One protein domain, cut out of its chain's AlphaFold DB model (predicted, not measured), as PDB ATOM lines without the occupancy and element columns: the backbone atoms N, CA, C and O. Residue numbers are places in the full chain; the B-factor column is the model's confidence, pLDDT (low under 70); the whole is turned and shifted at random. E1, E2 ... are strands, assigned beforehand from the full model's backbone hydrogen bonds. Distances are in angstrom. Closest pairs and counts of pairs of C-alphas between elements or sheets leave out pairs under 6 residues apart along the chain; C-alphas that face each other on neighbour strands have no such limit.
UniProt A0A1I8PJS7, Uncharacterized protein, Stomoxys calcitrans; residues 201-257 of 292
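What this domain is: This is residues 201 to 257 of the 292 residues of an uncharacterized protein of Stomoxys calcitrans (UniProt A0A1I8PJS7). This is a long, thin rod of three strands: a hairpin of E1 and E2, with the long strand E3 running back beside E2 but not joined to it as a sheet neighbour. The turn of the hairpin holds a short stretch, residues 215 to 216, that pairs with residues 250 to 251 of E3, while the loop of residues 226 to 239 lies at the opposite end of the rod. The printed part has 57 residues, with no named helix and three named strands in the order E1, E2, E3; the sheet has the order E1 - E2 and is antiparallel. The class is all strand, though under half of the residues, 27 of 57, are in named elements. The whole is extended, with a radius of gyration of the C-alphas of 16.8 A and spans of 55 by 17 by 16 A.

How they stand to each other: E1, residues 204 to 210, and E2, residues 219 to 225, are antiparallel neighbours and form a hairpin, with 149 degrees between their N-to-C directions. Among the C-alphas that face each other are those of Asn 206 and Ala 223, 4.6 A apart. N 207 and O 222 are within hydrogen-bond range at 2.8 A, and so are N 224 and O 205 at 2.7 A. E3, residues 240 to 252, pairs with no named strand. E2 and E3 have 5 pairs of C-alphas within 8 A, the closest being those of Cys 225 and Pro 242, 6.2 A apart; their centres are 9.1 A apart. E1 and E3 are apart. Residues 215 to 216 pair antiparallel with residues 250 to 251 of E3.

Where its parts are: E1 begins at C-alpha 204, at (5.652, 72.913, 119.073), and measures 19.0 A from first to last C-alpha. E2, from Tyr 219 to Cys 225, also measures 19.0 A and begins at C-alpha 219, at (0.083, 58.835, 108.495). E3, the longest strand with 13 residues, measures 36.0 A and ends at C-alpha 252, at (-0.280, 43.457, 107.439).

The domain as a whole: The two C-alphas farthest apart are those of Ser 236 and Lys 257, at 56.4 A. The printed part has no cut from residue 201 to residue 257. The link from E1 to E2, 8 residues, is short, and the link from E2 to E3, 14 residues, is long. The mean pLDDT of the printed part is 84.9, and the model's confidence is under 70 at residues 228 to 233 and 255 to 257.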
ATOM      1  N   ASP A 201       5.059  78.446 127.310       72.12
ATOM      2  CA  ASP A 201       4.721  77.399 126.363       72.12
ATOM      3  C   ASP A 201       5.911  77.058 125.469       72.12
ATOM      4  O   ASP A 201       6.550  77.919 124.850       72.12
ATOM      5  N   CYS A 202       6.183  75.760 125.367       84.06
ATOM      6  CA  CYS A 202       7.123  75.228 124.399       84.06
ATOM      7  C   CYS A 202       6.646  75.524 122.980       84.06
ATOM      8  O   CYS A 202       5.478  75.342 122.643       84.06
ATOM      9  N   LYS A 203       7.577  75.918 122.109       85.44
ATOM     10  CA  LYS A 203       7.294  75.958 120.675       85.44
ATOM     11  C   LYS A 203       7.152  74.530 120.168       85.44
ATOM     12  O   LYS A 203       8.105  73.752 120.233       85.44
ATOM     13  N   VAL A 204       5.971  74.214 119.658       87.88
ATOM     14  CA  VAL A 204       5.652  72.913 119.073       87.88
ATOM     15  C   VAL A 204       5.494  73.087 117.572       87.88
ATOM     16  O   VAL A 204       4.780  73.985 117.128       87.88
ATOM     17  N   LYS A 205       6.158  72.233 116.796       90.88
ATOM     18  CA  LYS A 205       5.914  72.081 115.364       90.88
ATOM     19  C   LYS A 205       5.237  70.738 115.132       90.88
ATOM     20  O   LYS A 205       5.760  69.723 115.572       90.88
ATOM     21  N   ASN A 206       4.105  70.723 114.441       92.00
ATOM     22  CA  ASN A 206       3.464  69.470 114.057       92.00
ATOM     23  C   ASN A 206       4.100  68.938 112.771       92.00
ATOM     24  O   ASN A 206       4.289  69.683 111.811       92.00
ATOM     25  N   ASP A 207       4.424  67.653 112.772       92.75
ATOM     26  CA  ASP A 207       4.980  66.912 111.648       92.75
ATOM     27  C   ASP A 207       4.138  65.659 111.371       92.75
ATOM     28  O   ASP A 207       3.396  65.182 112.236       92.75
ATOM     29  N   LEU A 208       4.230  65.128 110.154       93.88
ATOM     30  CA  LEU A 208       3.514  63.932 109.721       93.88
ATOM     31  C   LEU A 208       4.495  62.784 109.512       93.88
ATOM     32  O   LEU A 208       5.351  62.823 108.632       93.88
ATOM     33  N   VAL A 209       4.323  61.720 110.289       94.88
ATOM     34  CA  VAL A 209       5.108  60.490 110.180       94.88
ATOM     35  C   VAL A 209       4.399  59.534 109.228       94.88
ATOM     36  O   VAL A 209       3.281  59.100 109.502       94.88
ATOM     37  N   ASP A 210       5.049  59.191 108.116       95.75
ATOM     38  CA  ASP A 210       4.577  58.166 107.178       95.75
ATOM     39  C   ASP A 210       5.087  56.785 107.609       95.75
ATOM     40  O   ASP A 210       6.288  56.516 107.593       95.75
ATOM     41  N   LEU A 211       4.172  55.897 107.990       95.38
ATOM     42  CA  LEU A 211       4.484  54.510 108.337       95.38
ATOM     43  C   LEU A 211       4.572  53.594 107.104       95.38
ATOM     44  O   LEU A 211       5.006  52.446 107.209       95.38
ATOM     45  N   GLY A 212       4.156  54.073 105.931       94.00
ATOM     46  CA  GLY A 212       4.105  53.317 104.685       94.00
ATOM     47  C   GLY A 212       2.749  52.660 104.413       94.00
ATOM     48  O   GLY A 212       1.865  52.589 105.264       94.00
ATOM     49  N   GLN A 213       2.584  52.151 103.189       93.56
ATOM     50  CA  GLN A 213       1.305  51.625 102.678       93.56
ATOM     51  C   GLN A 213       0.803  50.373 103.413       93.56
ATOM     52  O   GLN A 213      -0.371  50.032 103.323       93.56
ATOM     53  N   GLN A 214       1.680  49.699 104.157       92.75
ATOM     54  CA  GLN A 214       1.336  48.496 104.911       92.75
ATOM     55  C   GLN A 214       0.724  48.780 106.292       92.75
ATOM     56  O   GLN A 214       0.466  47.840 107.046       92.75
ATOM     57  N   HIS A 215       0.535  50.055 106.642       94.94
ATOM     58  CA  HIS A 215       0.029  50.480 107.941       94.94
ATOM     59  C   HIS A 215      -1.317  51.197 107.807       94.94
ATOM     60  O   HIS A 215      -1.528  51.990 106.886       94.94
ATOM     61  N   PHE A 216      -2.209  50.962 108.768       94.69
ATOM     62  CA  PHE A 216      -3.460  51.699 108.907       94.69
ATOM     63  C   PHE A 216      -3.643  52.217 110.349       94.69
ATOM     64  O   PHE A 216      -3.662  51.412 111.284       94.69
ATOM     65  N   PRO A 217      -3.814  53.536 110.561       95.38
ATOM     66  CA  PRO A 217      -3.644  54.609 109.575       95.38
ATOM     67  C   PRO A 217      -2.182  54.720 109.091       95.38
ATOM     68  O   PRO A 217      -1.253  54.420 109.839       95.38
ATOM     69  N   ARG A 218      -1.982  55.150 107.836       95.19
ATOM     70  CA  ARG A 218      -0.646  55.310 107.221       95.19
ATOM     71  C   ARG A 218       0.141  56.478 107.813       95.19
ATOM     72  O   ARG A 218       1.337  56.355 108.052       95.19
ATOM     73  N   TYR A 219      -0.529  57.608 108.001       96.00
ATOM     74  CA  TYR A 219       0.083  58.835 108.495       96.00
ATOM     75  C   TYR A 219      -0.294  59.046 109.955       96.00
ATOM     76  O   TYR A 219      -1.464  58.911 110.318       96.00
ATOM     77  N   LEU A 220       0.692  59.394 110.775       95.06
ATOM     78  CA  LEU A 220       0.499  59.776 112.168       95.06
ATOM     79  C   LEU A 220       0.972  61.208 112.392       95.06
ATOM     80  O   LEU A 220       2.001  61.619 111.863       95.06
ATOM     81  N   LEU A 221       0.233  61.953 113.209       94.94
ATOM     82  CA  LEU A 221       0.652  63.276 113.658       94.94
ATOM     83  C   LEU A 221       1.712  63.134 114.758       94.94
ATOM     84  O   LEU A 221       1.536  62.347 115.690       94.94
ATOM     85  N   ASN A 222       2.790  63.903 114.654       95.88
ATOM     86  CA  ASN A 222       3.900  63.902 115.595       95.88
ATOM     87  C   ASN A 222       4.309  65.335 115.946       95.88
ATOM     88  O   ASN A 222       4.635  66.132 115.075       95.88
ATOM     89  N   ALA A 223       4.316  65.663 117.229       94.25
ATOM     90  CA  ALA A 223       4.744  66.959 117.731       94.25
ATOM     91  C   ALA A 223       6.269  66.995 117.916       94.25
ATOM     92  O   ALA A 223       6.854  66.207 118.653       94.25
ATOM     93  N   VAL A 224       6.936  67.949 117.282       92.62
ATOM     94  CA  VAL A 224       8.373  68.195 117.418       92.62
ATOM     95  C   VAL A 224       8.582  69.417 118.305       92.62
ATOM     96  O   VAL A 224       8.173  70.531 117.974       92.62
ATOM     97  N   CYS A 225       9.237  69.210 119.448       90.12
ATOM     98  CA  CYS A 225       9.564  70.283 120.382       90.12
ATOM     99  C   CYS A 225      10.763  71.074 119.869       90.12
ATOM    100  O   CYS A 225      11.877  70.551 119.796       90.12
ATOM    101  N   GLN A 226      10.552  72.343 119.522       84.62
ATOM    102  CA  GLN A 226      11.617  73.190 119.005       84.62
ATOM    103  C   GLN A 226      12.453  73.751 120.160       84.62
ATOM    104  O   GLN A 226      12.141  74.799 120.730       84.62
ATOM    105  N   ALA A 227      13.548  73.063 120.476       73.69
ATOM    106  CA  ALA A 227      14.612  73.607 121.302       73.69
ATOM    107  C   ALA A 227      15.467  74.544 120.439       73.69
ATOM    108  O   ALA A 227      16.317  74.095 119.683       73.69
ATOM    109  N   ASN A 228      15.213  75.851 120.501       65.25
ATOM    110  CA  ASN A 228      16.117  76.831 119.884       65.25
ATOM    111  C   ASN A 228      17.546  76.659 120.450       65.25
ATOM    112  O   ASN A 228      17.674  76.263 121.605       65.25
ATOM    113  N   ASP A 229      18.594  77.034 119.706       57.31
ATOM    114  CA  ASP A 229      20.021  76.843 120.073       57.31
ATOM    115  C   ASP A 229      20.449  77.472 121.419       57.31
ATOM    116  O   ASP A 229      21.485  77.136 121.983       57.31
ATOM    117  N   LEU A 230      19.623  78.354 121.986       56.66
ATOM    118  CA  LEU A 230      19.781  78.920 123.336       56.66
ATOM    119  C   LEU A 230      19.109  78.077 124.445       56.66
ATOM    120  O   LEU A 230      19.051  78.496 125.605       56.66
ATOM    121  N   GLY A 231      18.587  76.902 124.085       55.00
ATOM    122  CA  GLY A 231      17.550  76.176 124.805       55.00
ATOM    123  C   GLY A 231      16.257  76.985 124.777       55.00
ATOM    124  O   GLY A 231      16.227  78.129 125.231       55.00
ATOM    125  N   SER A 232      15.152  76.431 124.277       60.12
ATOM    126  CA  SER A 232      13.829  77.002 124.564       60.12
ATOM    127  C   SER A 232      13.543  76.787 126.053       60.12
ATOM    128  O   SER A 232      12.857  75.844 126.444       60.12
ATOM    129  N   LYS A 233      14.181  77.603 126.895       64.75
ATOM    130  CA  LYS A 233      14.001  77.584 128.335       64.75
ATOM    131  C   LYS A 233      12.580  78.032 128.584       64.75
ATOM    132  O   LYS A 233      12.202  79.157 128.251       64.75
ATOM    133  N   CYS A 234      11.810  77.120 129.142       75.19
ATOM    134  CA  CYS A 234      10.552  77.464 129.751       75.19
ATOM    135  C   CYS A 234      10.809  78.419 130.922       75.19
ATOM    136  O   CYS A 234      11.947  78.619 131.378       75.19
ATOM    137  N   TRP A 235       9.741  79.033 131.421       70.56
ATOM    138  CA  TRP A 235       9.835  79.876 132.604       70.56
ATOM    139  C   TRP A 235      10.488  79.103 133.766       70.56
ATOM    140  O   TRP A 235      10.295  77.897 133.923       70.56
ATOM    141  N   SER A 236      11.311  79.798 134.552       71.56
ATOM    142  CA  SER A 236      12.095  79.231 135.666       71.56
ATOM    143  C   SER A 236      13.225  78.259 135.293       71.56
ATOM    144  O   SER A 236      13.687  77.514 136.150       71.56
ATOM    145  N   GLY A 237      13.717  78.269 134.049       76.25
ATOM    146  CA  GLY A 237      14.885  77.459 133.666       76.25
ATOM    147  C   GLY A 237      14.588  75.972 133.453       76.25
ATOM    148  O   GLY A 237      15.524  75.193 133.285       76.25
ATOM    149  N   SER A 238      13.306  75.598 133.419       84.06
ATOM    150  CA  SER A 238      12.855  74.271 132.999       84.06
ATOM    151  C   SER A 238      13.094  74.057 131.500       84.06
ATOM    152  O   SER A 238      13.243  75.008 130.718       84.06
ATOM    153  N   LEU A 239      13.169  72.790 131.094       85.88
ATOM    154  CA  LEU A 239      13.463  72.402 129.719       85.88
ATOM    155  C   LEU A 239      12.208  71.856 129.043       85.88
ATOM    156  O   LEU A 239      11.450  71.088 129.631       85.88
ATOM    157  N   CYS A 240      12.020  72.215 127.774       88.88
ATOM    158  CA  CYS A 240      10.996  71.597 126.940       88.88
ATOM    159  C   CYS A 240      11.332  70.125 126.689       88.88
ATOM    160  O   CYS A 240      12.384  69.811 126.125       88.88
ATOM    161  N   ARG A 241      10.421  69.230 127.068       90.50
ATOM    162  CA  ARG A 241      10.509  67.789 126.825       90.50
ATOM    163  C   ARG A 241       9.347  67.309 125.949       90.50
ATOM    164  O   ARG A 241       8.240  67.841 126.065       90.50
ATOM    165  N   PRO A 242       9.582  66.316 125.072       93.81
ATOM    166  CA  PRO A 242       8.517  65.672 124.315       93.81
ATOM    167  C   PRO A 242       7.623  64.833 125.231       93.81
ATOM    168  O   PRO A 242       8.103  64.115 126.107       93.81
ATOM    169  N   LEU A 243       6.314  64.919 125.008       94.94
ATOM    170  CA  LEU A 243       5.310  64.060 125.620       94.94
ATOM    171  C   LEU A 243       5.061  62.861 124.705       94.94
ATOM    172  O   LEU A 243       4.305  62.953 123.736       94.94
ATOM    173  N   GLU A 244       5.709  61.743 125.006       96.50
ATOM    174  CA  GLU A 244       5.570  60.508 124.236       96.50
ATOM    175  C   GLU A 244       4.247  59.792 124.536       96.50
ATOM    176  O   GLU A 244       3.843  59.621 125.689       96.50
ATOM    177  N   TYR A 245       3.589  59.320 123.484       96.94
ATOM    178  CA  TYR A 245       2.351  58.560 123.535       96.94
ATOM    179  C   TYR A 245       2.449  57.316 122.650       96.94
ATOM    180  O   TYR A 245       2.971  57.352 121.535       96.94
ATOM    181  N   LYS A 246       1.942  56.186 123.147       96.56
ATOM    182  CA  LYS A 246       1.970  54.903 122.434       96.56
ATOM    183  C   LYS A 246       0.641  54.685 121.722       96.56
ATOM    184  O   LYS A 246      -0.377  54.450 122.368       96.56
ATOM    185  N   VAL A 247       0.659  54.722 120.394       95.75
ATOM    186  CA  VAL A 247      -0.511  54.465 119.548       95.75
ATOM    187  C   VAL A 247      -0.470  53.051 118.981       95.75
ATOM    188  O   VAL A 247       0.595  52.511 118.683       95.75
ATOM    189  N   LYS A 248      -1.644  52.432 118.830       94.62
ATOM    190  CA  LYS A 248      -1.784  51.139 118.157       94.62
ATOM    191  C   LYS A 248      -2.192  51.367 116.710       94.62
ATOM    192  O   LYS A 248      -3.230  51.969 116.457       94.62
ATOM    193  N   VAL A 249      -1.388  50.862 115.785       95.19
ATOM    194  CA  VAL A 249      -1.648  50.892 114.342       95.19
ATOM    195  C   VAL A 249      -1.802  49.472 113.820       95.19
ATOM    196  O   VAL A 249      -1.213  48.541 114.364       95.19
ATOM    197  N   LEU A 250      -2.599  49.287 112.779       94.12
ATOM    198  CA  LEU A 250      -2.740  48.003 112.105       94.12
ATOM    199  C   LEU A 250      -1.622  47.836 111.082       94.12
ATOM    200  O   LEU A 250      -1.283  48.779 110.374       94.12
ATOM    201  N   THR A 251      -1.062  46.634 111.006       93.94
ATOM    202  CA  THR A 251      -0.055  46.248 110.008       93.94
ATOM    203  C   THR A 251      -0.405  44.917 109.381       93.94
ATOM    204  O   THR A 251      -0.935  44.048 110.080       93.94
ATOM    205  N   PHE A 252      -0.100  44.748 108.096       90.38
ATOM    206  CA  PHE A 252      -0.280  43.457 107.439       90.38
ATOM    207  C   PHE A 252       0.581  42.386 108.105       90.38
ATOM    208  O   PHE A 252       1.751  42.595 108.448       90.38
ATOM    209  N   ARG A 253      -0.018  41.219 108.303       84.50
ATOM    210  CA  ARG A 253       0.672  40.031 108.768       84.50
ATOM    211  C   ARG A 253       1.343  39.373 107.557       84.50
ATOM    212  O   ARG A 253       0.634  39.003 106.624       84.50
ATOM    213  N   PRO A 254       2.677  39.209 107.545       75.81
ATOM    214  CA  PRO A 254       3.309  38.388 106.525       75.81
ATOM    215  C   PRO A 254       2.791  36.953 106.671       75.81
ATOM    216  O   PRO A 254       2.778  36.400 107.771       75.81
ATOM    217  N   THR A 255       2.323  36.381 105.564       65.06
ATOM    218  CA  THR A 255       1.813  35.003 105.460       65.06
ATOM    219  C   THR A 255       2.920  33.957 105.580       65.06
ATOM    220  O   THR A 255       2.641  32.760 105.653       65.06
ATOM    221  N   THR A 256       4.181  34.391 105.623       56.53
ATOM    222  CA  THR A 256       5.335  33.522 105.805       56.53
ATOM    223  C   THR A 256       5.218  32.809 107.147       56.53
ATOM    224  O   THR A 256       4.974  33.437 108.176       56.53
ATOM    225  N   LYS A 257       5.358  31.482 107.090       52.19
ATOM    226  CA  LYS A 257       5.175  30.468 108.139       52.19
ATOM    227  C   LYS A 257       6.140  30.615 109.328       52.19
ATOM    228  O   LYS A 257       6.728  29.630 109.768       52.19
TER     229      LYS A 257